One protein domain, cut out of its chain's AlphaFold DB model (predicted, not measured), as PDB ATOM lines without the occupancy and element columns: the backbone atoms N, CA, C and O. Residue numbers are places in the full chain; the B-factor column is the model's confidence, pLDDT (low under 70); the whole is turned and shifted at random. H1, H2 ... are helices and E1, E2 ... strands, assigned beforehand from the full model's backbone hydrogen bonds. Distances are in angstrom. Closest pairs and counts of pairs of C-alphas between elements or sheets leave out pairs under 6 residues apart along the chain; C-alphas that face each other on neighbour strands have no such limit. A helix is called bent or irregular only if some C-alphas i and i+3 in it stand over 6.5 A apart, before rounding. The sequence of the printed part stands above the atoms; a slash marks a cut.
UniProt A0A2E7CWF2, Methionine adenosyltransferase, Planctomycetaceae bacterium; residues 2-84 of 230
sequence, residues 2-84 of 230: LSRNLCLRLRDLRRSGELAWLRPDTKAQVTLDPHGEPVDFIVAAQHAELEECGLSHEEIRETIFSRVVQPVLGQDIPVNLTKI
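Overview. This is residues 2 to 84 of the 230 residues of the protein "Methionine adenosyltransferase" of Planctomycetaceae bacterium (UniProt A0A2E7CWF2). A long, two-stranded hairpin, E1 and E2, makes a narrow ribbon, and two helices cover one of its faces: H1 mostly over E1, H3 mostly over E2, crossing at a steep angle where the second part of H3 meets H1. The hairpin's turn, residues 33 to 37, lies at one end of the long axis and the short helix H2 at the other, while residues 74 to 84 fold back from the end of H3. The printed part has 83 residues with three named helices and two named strands, in the order H1, E1, E2, H2, H3; the sheet, E1 - E2, is antiparallel and the class is mixed, helices and strands. The whole is compact, with a radius of gyration of the C-alphas of 12.5 A, yet elongated in outline, spanning 42 by 22 by 18 A.

Arrangement. H1, residues 2 to 16, comes closest to E1, residues 22 to 32, at the C-alphas of Ser 3 and Ala 28, 5.2 A apart. E1 bends by 80 degrees at residue 25. E1 and E2, residues 38 to 47, form a hairpin of antiparallel neighbours, their directions at 169 degrees; N 27 and O 44, 2.8 A apart, and N 42 and O 29, 2.9 A apart, are within hydrogen-bond range. H2, residues 50 to 53, is apart from H1 and from E1. H2 and H3, residues 57 to 73, are close but not clearly touching, their closest C-alphas, Leu 50 and His 57, being 7.2 A apart. H3 has a kink of 27 degrees near residue 66 and is only just irregular, with C-alphas 67 and 70 at 6.7 A. With residues 68 to 73 alone H3 touches H1; the closest C-alphas are those of Arg 9 and Val 68, 6.0 A apart. These two helices run opposite ways at a steep tilt of 60 degrees. The closest C-alphas of E2 and H3 are those of Pro 38 and Leu 73, 6.6 A apart. Each O i to N i+4 pair in H1 is within hydrogen-bond range, as are 11 of 13 in H3; H2 is too short for such a pair.

Along the chain. H1 begins at C-alpha 2, (0.340, 74.611, 14.275), and measures 20.8 A from first to last C-alpha. E1 measures 26.7 A and E2 25.4 A; E2 ends at C-alpha 47, (14.807, 87.076, 24.227). H2 has four residues. H3 measures 21.9 A and ends at C-alpha 73, (6.122, 71.831, 11.390).

Size, cuts and confidence. The two C-alphas farthest apart, those of His 35 and Glu 51, are 43.0 A apart. The printed part has no cut, and the four links between named elements are tight. The mean pLDDT of the printed part is 97.2, and no printed residue is under 70.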
ATOM      1  N   LEU A   2      -1.127  74.510  14.378       96.00
ATOM      2  CA  LEU A   2       0.340  74.611  14.275       96.00
ATOM      3  C   LEU A   2       0.939  75.878  14.914       96.00
ATOM      4  O   LEU A   2       1.819  75.763  15.763       96.00
ATOM      5  N   SER A   3       0.404  77.072  14.628       97.06
ATOM      6  CA  SER A   3       0.894  78.318  15.252       97.06
ATOM      7  C   SER A   3       0.805  78.296  16.781       97.06
ATOM      8  O   SER A   3       1.706  78.763  17.472       97.06
ATOM      9  N   ARG A   4      -0.263  77.698  17.330       96.56
ATOM     10  CA  ARG A   4      -0.397  77.482  18.778       96.56
ATOM     11  C   ARG A   4       0.721  76.579  19.295       96.56
ATOM     12  O   ARG A   4       1.300  76.883  20.333       96.56
ATOM     13  N   ASN A   5       1.002  75.484  18.596       97.44
ATOM     14  CA  ASN A   5       2.003  74.506  19.011       97.44
ATOM     15  C   ASN A   5       3.422  75.096  18.989       97.44
ATOM     16  O   ASN A   5       4.195  74.805  19.897       97.44
ATOM     17  N   LEU A   6       3.733  75.996  18.047       98.56
ATOM     18  CA  LEU A   6       4.990  76.758  18.049       98.56
ATOM     19  C   LEU A   6       5.135  77.596  19.331       98.56
ATOM     20  O   LEU A   6       6.147  77.503  20.024       98.56
ATOM     21  N   CYS A   7       4.101  78.359  19.700       98.31
ATOM     22  CA  CYS A   7       4.118  79.152  20.934       98.31
ATOM     23  C   CYS A   7       4.159  78.278  22.201       98.31
ATOM     24  O   CYS A   7       4.825  78.637  23.171       98.31
ATOM     25  N   LEU A   8       3.467  77.130  22.213       97.75
ATOM     26  CA  LEU A   8       3.540  76.162  23.316       97.75
ATOM     27  C   LEU A   8       4.963  75.617  23.471       97.75
ATOM     28  O   LEU A   8       5.492  75.615  24.577       97.75
ATOM     29  N   ARG A   9       5.614  75.241  22.366       98.56
ATOM     30  CA  ARG A   9       6.986  74.728  22.378       98.56
ATOM     31  C   ARG A   9       7.986  75.770  22.885       98.56
ATOM     32  O   ARG A   9       8.814  75.434  23.727       98.56
ATOM     33  N   LEU A  10       7.871  77.029  22.450       98.69
ATOM     34  CA  LEU A  10       8.671  78.147  22.980       98.69
ATOM     35  C   LEU A  10       8.463  78.333  24.486       98.69
ATOM     36  O   LEU A  10       9.427  78.450  25.241       98.69
ATOM     37  N   ARG A  11       7.202  78.330  24.941       98.25
ATOM     38  CA  ARG A  11       6.866  78.413  26.368       98.25
ATOM     39  C   ARG A  11       7.517  77.276  27.152       98.25
ATOM     40  O   ARG A  11       8.043  77.531  28.232       98.25
ATOM     41  N   ASP A  12       7.446  76.053  26.640       98.44
ATOM     42  CA  ASP A  12       7.920  74.861  27.339       98.44
ATOM     43  C   ASP A  12       9.445  74.843  27.447       98.44
ATOM     44  O   ASP A  12       9.951  74.666  28.549       98.44
ATOM     45  N   LEU A  13      10.167  75.157  26.366       98.62
ATOM     46  CA  LEU A  13      11.631  75.304  26.375       98.62
ATOM     47  C   LEU A  13      12.110  76.424  27.306       98.62
ATOM     48  O   LEU A  13      13.137  76.300  27.972       98.62
ATOM     49  N   ARG A  14      11.354  77.525  27.375       98.44
ATOM     50  CA  ARG A  14      11.632  78.611  28.319       98.44
ATOM     51  C   ARG A  14      11.407  78.165  29.764       98.44
ATOM     52  O   ARG A  14      12.206  78.481  30.637       98.44
ATOM     53  N   ARG A  15      10.297  77.472  30.040       98.00
ATOM     54  CA  ARG A  15       9.928  77.036  31.398       98.00
ATOM     55  C   ARG A  15      10.785  75.879  31.911       98.00
ATOM     56  O   ARG A  15      10.979  75.802  33.118       98.00
ATOM     57  N   SER A  16      11.282  75.013  31.030       98.25
ATOM     58  CA  SER A  16      12.228  73.949  31.387       98.25
ATOM     59  C   SER A  16      13.643  74.479  31.638       98.25
ATOM     60  O   SER A  16      14.445  73.794  32.264       98.25
ATOM     61  N   GLY A  17      13.945  75.697  31.178       97.69
ATOM     62  CA  GLY A  17      15.274  76.304  31.251       97.69
ATOM     63  C   GLY A  17      16.213  75.881  30.118       97.69
ATOM     64  O   GLY A  17      17.322  76.399  30.043       97.69
ATOM     65  N   GLU A  18      15.778  75.004  29.203       97.81
ATOM     66  CA  GLU A  18      16.580  74.592  28.040       97.81
ATOM     67  C   GLU A  18      16.975  75.781  27.157       97.81
ATOM     68  O   GLU A  18      18.085  75.812  26.636       97.81
ATOM     69  N   LEU A  19      16.073  76.756  27.005       97.88
ATOM     70  CA  LEU A  19      16.344  78.047  26.373       97.88
ATOM     71  C   LEU A  19      16.084  79.161  27.393       97.88
ATOM     72  O   LEU A  19      15.127  79.925  27.268       97.88
ATOM     73  N   ALA A  20      16.912  79.221  28.440       97.12
ATOM     74  CA  ALA A  20      16.762  80.164  29.556       97.12
ATOM     75  C   ALA A  20      16.774  81.647  29.133       97.12
ATOM     76  O   ALA A  20      16.214  82.492  29.829       97.12
ATOM     77  N   TRP A  21      17.365  81.954  27.977       97.88
ATOM     78  CA  TRP A  21      17.391  83.292  27.389       97.88
ATOM     79  C   TRP A  21      16.059  83.715  26.749       97.88
ATOM     80  O   TRP A  21      15.875  84.899  26.464       97.88
ATOM     81  N   LEU A  22      15.106  82.799  26.527       98.44
ATOM     82  CA  LEU A  22      13.775  83.162  26.038       98.44
ATOM     83  C   LEU A  22      13.004  83.965  27.088       98.44
ATOM     84  O   LEU A  22      12.980  83.655  28.281       98.44
ATOM     85  N   ARG A  23      12.262  84.960  26.616       98.38
ATOM     86  CA  ARG A  23      11.349  85.773  27.423       98.38
ATOM     87  C   ARG A  23       9.886  85.486  27.029       98.38
ATOM     88  O   ARG A  23       9.635  84.714  26.102       98.38
ATOM     89  N   PRO A  24       8.889  85.965  27.798       97.94
ATOM     90  CA  PRO A  24       7.514  85.476  27.663       97.94
ATOM     91  C   PRO A  24       6.742  85.887  26.399       97.94
ATOM     92  O   PRO A  24       5.796  85.175  26.060       97.94
ATOM     93  N   ASP A  25       7.066  87.006  25.739       98.44
ATOM     94  CA  ASP A  25       6.310  87.486  24.568       98.44
ATOM     95  C   ASP A  25       6.730  86.741  23.294       98.44
ATOM     96  O   ASP A  25       7.861  86.842  22.822       98.44
ATOM     97  N   THR A  26       5.811  85.965  22.727       98.00
ATOM     98  CA  THR A  26       6.061  85.185  21.511       98.00
ATOM     99  C   THR A  26       4.876  85.259  20.565       98.00
ATOM    100  O   THR A  26       3.721  85.224  20.999       98.00
ATOM    101  N   LYS A  27       5.153  85.289  19.264       98.19
ATOM    102  CA  LYS A  27       4.168  85.328  18.185       98.19
ATOM    103  C   LYS A  27       4.563  84.293  17.136       98.19
ATOM    104  O   LYS A  27       5.742  84.147  16.824       98.19
ATOM    105  N   ALA A  28       3.579  83.590  16.590       98.31
ATOM    106  CA  ALA A  28       3.799  82.619  15.530       98.31
ATOM    107  C   ALA A  28       2.689  82.706  14.482       98.31
ATOM    108  O   ALA A  28       1.513  82.870  14.815       98.31
ATOM    109  N   GLN A  29       3.073  82.541  13.224       98.06
ATOM    110  CA  GLN A  29       2.186  82.416  12.077       98.06
ATOM    111  C   GLN A  29       2.648  81.223  11.248       98.06
ATOM    112  O   GLN A  29       3.845  80.977  11.122       98.06
ATOM    113  N   VAL A  30       1.691  80.490  10.689       97.69
ATOM    114  CA  VAL A  30       1.943  79.370   9.787       97.69
ATOM    115  C   VAL A  30       1.025  79.547   8.591       97.69
ATOM    116  O   VAL A  30      -0.173  79.777   8.768       97.69
ATOM    117  N   THR A  31       1.600  79.478   7.398       97.00
ATOM    118  CA  THR A  31       0.878  79.483   6.128       97.00
ATOM    119  C   THR A  31       0.702  78.040   5.692       97.00
ATOM    120  O   THR A  31       1.669  77.280   5.692       97.00
ATOM    121  N   LEU A  32      -0.527  77.675   5.340       95.31
ATOM    122  CA  LEU A  32      -0.861  76.355   4.818       95.31
ATOM    123  C   LEU A  32      -1.166  76.454   3.326       95.31
ATOM    124  O   LEU A  32      -1.690  77.476   2.875       95.31
ATOM    125  N   ASP A  33      -0.868  75.396   2.587       95.06
ATOM    126  CA  ASP A  33      -1.386  75.213   1.236       95.06
ATOM    127  C   ASP A  33      -2.873  74.776   1.257       95.06
ATOM    128  O   ASP A  33      -3.453  74.564   2.329       95.06
ATOM    129  N   PRO A  34      -3.531  74.642   0.089       92.88
ATOM    130  CA  PRO A  34      -4.917  74.178   0.017       92.88
ATOM    131  C   PRO A  34      -5.163  72.758   0.553       92.88
ATOM    132  O   PRO A  34      -6.314  72.420   0.825       92.88
ATOM    133  N   HIS A  35      -4.122  71.934   0.702       91.38
ATOM    134  CA  HIS A  35      -4.209  70.578   1.250       91.38
ATOM    135  C   HIS A  35      -4.019  70.543   2.773       91.38
ATOM    136  O   HIS A  35      -4.275  69.518   3.399       91.38
ATOM    137  N   GLY A  36      -3.654  71.675   3.383       90.94
ATOM    138  CA  GLY A  36      -3.453  71.807   4.822       90.94
ATOM    139  C   GLY A  36      -2.007  71.597   5.269       90.94
ATOM    140  O   GLY A  36      -1.759  71.595   6.477       90.94
ATOM    141  N   GLU A  37      -1.065  71.479   4.333       94.19
ATOM    142  CA  GLU A  37       0.353  71.284   4.622       94.19
ATOM    143  C   GLU A  37       1.057  72.628   4.872       94.19
ATOM    144  O   GLU A  37       0.765  73.623   4.198       94.19
ATOM    145  N   PRO A  38       1.971  72.718   5.857       96.50
ATOM    146  CA  PRO A  38       2.670  73.959   6.163       96.50
ATOM    147  C   PRO A  38       3.713  74.297   5.091       96.50
ATOM    148  O   PRO A  38       4.643  73.534   4.850       96.50
ATOM    149  N   VAL A  39       3.596  75.486   4.492       96.94
ATOM    150  CA  VAL A  39       4.472  75.945   3.395       96.94
ATOM    151  C   VAL A  39       5.304  77.185   3.722       96.94
ATOM    152  O   VAL A  39       6.313  77.434   3.069       96.94
ATOM    153  N   ASP A  40       4.911  77.970   4.725       97.56
ATOM    154  CA  ASP A  40       5.709  79.094   5.240       97.56
ATOM    155  C   ASP A  40       5.409  79.310   6.728       97.56
ATOM    156  O   ASP A  40       4.376  78.877   7.254       97.56
ATOM    157  N   PHE A  41       6.300  80.011   7.419       98.38
ATOM    158  CA  PHE A  41       6.142  80.343   8.828       98.38
ATOM    159  C   PHE A  41       6.722  81.719   9.148       98.38
ATOM    160  O   PHE A  41       7.551  82.263   8.426       98.38
ATOM    161  N   ILE A  42       6.287  82.283  10.272       98.56
ATOM    162  CA  ILE A  42       6.923  83.433  10.921       98.56
ATOM    163  C   ILE A  42       6.950  83.148  12.416       98.56
ATOM    164  O   ILE A  42       5.931  82.754  12.988       98.56
ATOM    165  N   VAL A  43       8.094  83.379  13.056       98.75
ATOM    166  CA  VAL A  43       8.235  83.301  14.512       98.75
ATOM    167  C   VAL A  43       8.888  84.582  15.013       98.75
ATOM    168  O   VAL A  43       9.966  84.957  14.568       98.75
ATOM    169  N   ALA A  44       8.250  85.251  15.964       98.56
ATOM    170  CA  ALA A  44       8.878  86.309  16.743       98.56
ATOM    171  C   ALA A  44       8.920  85.853  18.199       98.56
ATOM    172  O   ALA A  44       7.873  85.617  18.800       98.56
ATOM    173  N   ALA A  45      10.112  85.706  18.761       98.50
ATOM    174  CA  ALA A  45      10.309  85.266  20.130       98.50
ATOM    175  C   ALA A  45      11.144  86.297  20.877       98.50
ATOM    176  O   ALA A  45      12.269  86.601  20.474       98.50
ATOM    177  N   GLN A  46      10.580  86.830  21.958       98.62
ATOM    178  CA  GLN A  46      11.297  87.729  22.838       98.62
ATOM    179  C   GLN A  46      12.458  86.981  23.500       98.62
ATOM    180  O   GLN A  46      12.311  85.826  23.915       98.62
ATOM    181  N   HIS A  47      13.601  87.640  23.629       98.44
ATOM    182  CA  HIS A  47      14.807  87.076  24.227       98.44
ATOM    183  C   HIS A  47      15.512  88.100  25.122       98.44
ATOM    184  O   HIS A  47      15.149  89.273  25.157       98.44
ATOM    185  N   ALA A  48      16.472  87.635  25.912       98.19
ATOM    186  CA  ALA A  48      17.381  88.493  26.658       98.19
ATOM    187  C   ALA A  48      18.301  89.298  25.718       98.19
ATOM    188  O   ALA A  48      18.357  89.032  24.516       98.19
ATOM    189  N   GLU A  49      19.027  90.280  26.249       97.94
ATOM    190  CA  GLU A  49      20.087  90.953  25.484       97.94
ATOM    191  C   GLU A  49      21.126  89.930  24.995       97.94
ATOM    192  O   GLU A  49      21.328  88.896  25.639       97.94
ATOM    193  N   LEU A  50      21.780  90.185  23.859       97.25
ATOM    194  CA  LEU A  50      22.692  89.206  23.245       97.25
ATOM    195  C   LEU A  50      23.849  88.823  24.180       97.25
ATOM    196  O   LEU A  50      24.241  87.656  24.224       97.25
ATOM    197  N   GLU A  51      24.346  89.774  24.973       95.81
ATOM    198  CA  GLU A  51      25.379  89.532  25.980       95.81
ATOM    199  C   GLU A  51      24.909  88.556  27.070       95.81
ATOM    200  O   GLU A  51      25.686  87.708  27.504       95.81
ATOM    201  N   GLU A  52      23.642  88.638  27.493       95.81
ATOM    202  CA  GLU A  52      23.047  87.716  28.473       95.81
ATOM    203  C   GLU A  52      22.735  86.353  27.838       95.81
ATOM    204  O   GLU A  52      22.888  85.317  28.484       95.81
ATOM    205  N   CYS A  53      22.327  86.336  26.565       94.38
ATOM    206  CA  CYS A  53      22.130  85.101  25.810       94.38
ATOM    207  C   CYS A  53      23.437  84.315  25.647       94.38
ATOM    208  O   CYS A  53      23.396  83.087  25.593       94.38
ATOM    209  N   GLY A  54      24.572  85.013  25.513       94.88
ATOM    210  CA  GLY A  54      25.839  84.414  25.090       94.88
ATOM    211  C   GLY A  54      25.786  83.872  23.656       94.88
ATOM    212  O   GLY A  54      26.534  82.958  23.326       94.88
ATOM    213  N   LEU A  55      24.874  84.404  22.835       95.88
ATOM    214  CA  LEU A  55      24.593  83.969  21.467       95.88
ATOM    215  C   LEU A  55      24.504  85.186  20.547       95.88
ATOM    216  O   LEU A  55      24.000  86.243  20.929       95.88
ATOM    217  N   SER A  56      24.922  85.011  19.302       97.69
ATOM    218  CA  SER A  56      24.601  85.918  18.208       97.69
ATOM    219  C   SER A  56      23.120  85.823  17.826       97.69
ATOM    220  O   SER A  56      22.414  84.855  18.125       97.69
ATOM    221  N   HIS A  57      22.631  86.833  17.107       97.38
ATOM    222  CA  HIS A  57      21.258  86.812  16.604       97.38
ATOM    223  C   HIS A  57      21.011  85.648  15.629       97.38
ATOM    224  O   HIS A  57      19.916  85.091  15.609       97.38
ATOM    225  N   GLU A  58      22.019  85.254  14.848       97.75
ATOM    226  CA  GLU A  58      21.883  84.134  13.917       97.75
ATOM    227  C   GLU A  58      21.773  82.799  14.660       97.75
ATOM    228  O   GLU A  58      20.858  82.027  14.386       97.75
ATOM    229  N   GLU A  59      22.582  82.583  15.698       98.19
ATOM    230  CA  GLU A  59      22.483  81.387  16.548       98.19
ATOM    231  C   GLU A  59      21.120  81.290  17.253       98.19
ATOM    232  O   GLU A  59      20.564  80.197  17.393       98.19
ATOM    233  N   ILE A  60      20.526  82.421  17.660       98.25
ATOM    234  CA  ILE A  60      19.149  82.459  18.181       98.25
ATOM    235  C   ILE A  60      18.158  81.959  17.120       98.25
ATOM    236  O   ILE A  60      17.280  81.147  17.433       98.25
ATOM    237  N   ARG A  61      18.289  82.410  15.866       98.44
ATOM    238  CA  ARG A  61      17.413  81.984  14.762       98.44
ATOM    239  C   ARG A  61      17.564  80.504  14.460       98.44
ATOM    240  O   ARG A  61      16.556  79.802  14.398       98.44
ATOM    241  N   GLU A  62      18.792  80.020  14.334       98.38
ATOM    242  CA  GLU A  62      19.103  78.604  14.117       98.38
ATOM    243  C   GLU A  62      18.570  77.727  15.257       98.38
ATOM    244  O   GLU A  62      17.964  76.672  15.028       98.38
ATOM    245  N   THR A  63      18.718  78.189  16.502       98.38
ATOM    246  CA  THR A  63      18.218  77.482  17.685       98.38
ATOM    247  C   THR A  63      16.694  77.413  17.688       98.38
ATOM    248  O   THR A  63      16.130  76.343  17.917       98.38
ATOM    249  N   ILE A  64      15.996  78.515  17.404       98.56
ATOM    250  CA  ILE A  64      14.528  78.506  17.306       98.56
ATOM    251  C   ILE A  64      14.082  77.617  16.143       98.56
ATOM    252  O   ILE A  64      13.151  76.829  16.304       98.56
ATOM    253  N   PHE A  65      14.746  77.680  14.989       98.50
ATOM    254  CA  PHE A  65      14.391  76.845  13.846       98.50
ATOM    255  C   PHE A  65      14.487  75.353  14.194       98.50
ATOM    256  O   PHE A  65      13.503  74.620  14.075       98.50
ATOM    257  N   SER A  66      15.633  74.924  14.720       98.06
ATOM    258  CA  SER A  66      15.906  73.516  15.033       98.06
ATOM    259  C   SER A  66      15.137  72.982  16.246       98.06
ATOM    260  O   SER A  66      14.716  71.826  16.260       98.06
ATOM    261  N   ARG A  67      14.920  73.798  17.287       98.25
ATOM    262  CA  ARG A  67      14.288  73.355  18.550       98.25
ATOM    263  C   ARG A  67      12.784  73.606  18.614       98.25
ATOM    264  O   ARG A  67      12.109  72.985  19.447       98.25
ATOM    265  N   VAL A  68      12.261  74.494  17.766       98.56
ATOM    266  CA  VAL A  68      10.851  74.916  17.764       98.56
ATOM    267  C   VAL A  68      10.182  74.656  16.424       98.56
ATOM    268  O   VAL A  68       9.163  73.973  16.406       98.56
ATOM    269  N   VAL A  69      10.721  75.183  15.322       98.56
ATOM    270  CA  VAL A  69      10.042  75.127  14.018       98.56
ATOM    271  C   VAL A  69      10.019  73.700  13.481       98.56
ATOM    272  O   VAL A  69       8.933  73.160  13.286       98.56
ATOM    273  N   GLN A  70      11.174  73.052  13.326       97.50
ATOM    274  CA  GLN A  70      11.248  71.691  12.780       97.50
ATOM    275  C   GLN A  70      10.486  70.650  13.622       97.50
ATOM    276  O   GLN A  70       9.749  69.853  13.042       97.50
ATOM    277  N   PRO A  71      10.557  70.650  14.973       97.75
ATOM    278  CA  PRO A  71       9.797  69.689  15.776       97.75
ATOM    279  C   PRO A  71       8.277  69.863  15.699       97.75
ATOM    280  O   PRO A  71       7.551  68.945  16.071       97.75
ATOM    281  N   VAL A  72       7.785  71.034  15.275       97.94
ATOM    282  CA  VAL A  72       6.346  71.332  15.211       97.94
ATOM    283  C   VAL A  72       5.799  71.274  13.785       97.94
ATOM    284  O   VAL A  72       4.667  70.833  13.608       97.94
ATOM    285  N   LEU A  73       6.558  71.740  12.790       97.62
ATOM    286  CA  LEU A  73       6.122  71.831  11.390       97.62
ATOM    287  C   LEU A  73       6.672  70.713  10.496       97.62
ATOM    288  O   LEU A  73       6.236  70.601   9.358       97.62
ATOM    289  N   GLY A  74       7.591  69.887  10.998       95.81
ATOM    290  CA  GLY A  74       8.235  68.824  10.227       95.81
ATOM    291  C   GLY A  74       9.584  69.239   9.638       95.81
ATOM    292  O   GLY A  74       9.979  70.404   9.684       95.81
ATOM    293  N   GLN A  75      10.317  68.254   9.114       92.31
ATOM    294  CA  GLN A  75      11.663  68.454   8.556       92.31
ATOM    295  C   GLN A  75      11.642  69.055   7.148       92.31
ATOM    296  O   GLN A  75      12.595  69.727   6.767       92.31
ATOM    297  N   ASP A  76      10.548  68.859   6.412       92.12
ATOM    298  CA  ASP A  76      10.406  69.307   5.022       92.12
ATOM    299  C   ASP A  76       9.999  70.789   4.900       92.12
ATOM    300  O   ASP A  76       9.912  71.320   3.793       92.12
ATOM    301  N   ILE A  77       9.770  71.484   6.026       96.12
ATOM    302  CA  ILE A  77       9.468  72.920   6.020       96.12
ATOM    303  C   ILE A  77      10.661  73.711   5.441       96.12
ATOM    304  O   ILE A  77      11.799  73.504   5.878       96.12
ATOM    305  N   PRO A  78      10.450  74.647   4.493       93.50
ATOM    306  CA  PRO A  78      11.547  75.399   3.894       93.50
ATOM    307  C   PRO A  78      12.371  76.160   4.936       93.50
ATOM    308  O   PRO A  78      11.833  76.925   5.738       93.50
ATOM    309  N   VAL A  79      13.693  75.991   4.909       95.38
ATOM    310  CA  VAL A  79      14.589  76.716   5.816       95.38
ATOM    311  C   VAL A  79      14.631  78.189   5.417       95.38
ATOM    312  O   VAL A  79      15.160  78.546   4.366       95.38
ATOM    313  N   ASN A  80      14.098  79.060   6.273       96.06
ATOM    314  CA  ASN A  80      14.214  80.506   6.109       96.06
ATOM    315  C   ASN A  80      14.366  81.211   7.463       96.06
ATOM    316  O   ASN A  80      13.394  81.651   8.079       96.06
ATOM    317  N   LEU A  81      15.611  81.343   7.923       96.62
ATOM    318  CA  LEU A  81      15.938  81.931   9.227       96.62
ATOM    319  C   LEU A  81      15.548  83.411   9.336       96.62
ATOM    320  O   LEU A  81      15.247  83.888  10.428       96.62
ATOM    321  N   THR A  82      15.432  84.126   8.212       97.19
ATOM    322  CA  THR A  82      14.989  85.533   8.201       97.19
ATOM    323  C   THR A  82      13.540  85.710   8.670       97.19
ATOM    324  O   THR A  82      13.138  86.810   9.039       97.19
ATOM    325  N   LYS A  83      12.749  84.630   8.703       97.62
ATOM    326  CA  LYS A  83      11.377  84.612   9.233       97.62
ATOM    327  C   LYS A  83      11.320  84.467  10.755       97.62
ATOM    328  O   LYS A  83      10.237  84.554  11.338       97.62
ATOM    329  N   ILE A  84      12.467  84.252  11.397       98.56
ATOM    330  CA  ILE A  84      12.615  84.197  12.848       98.56
ATOM    331  C   ILE A  84      13.220  85.519  13.307       98.56
ATOM    332  O   ILE A  84      14.323  85.872  12.895       98.56
TER     333      ILE A  84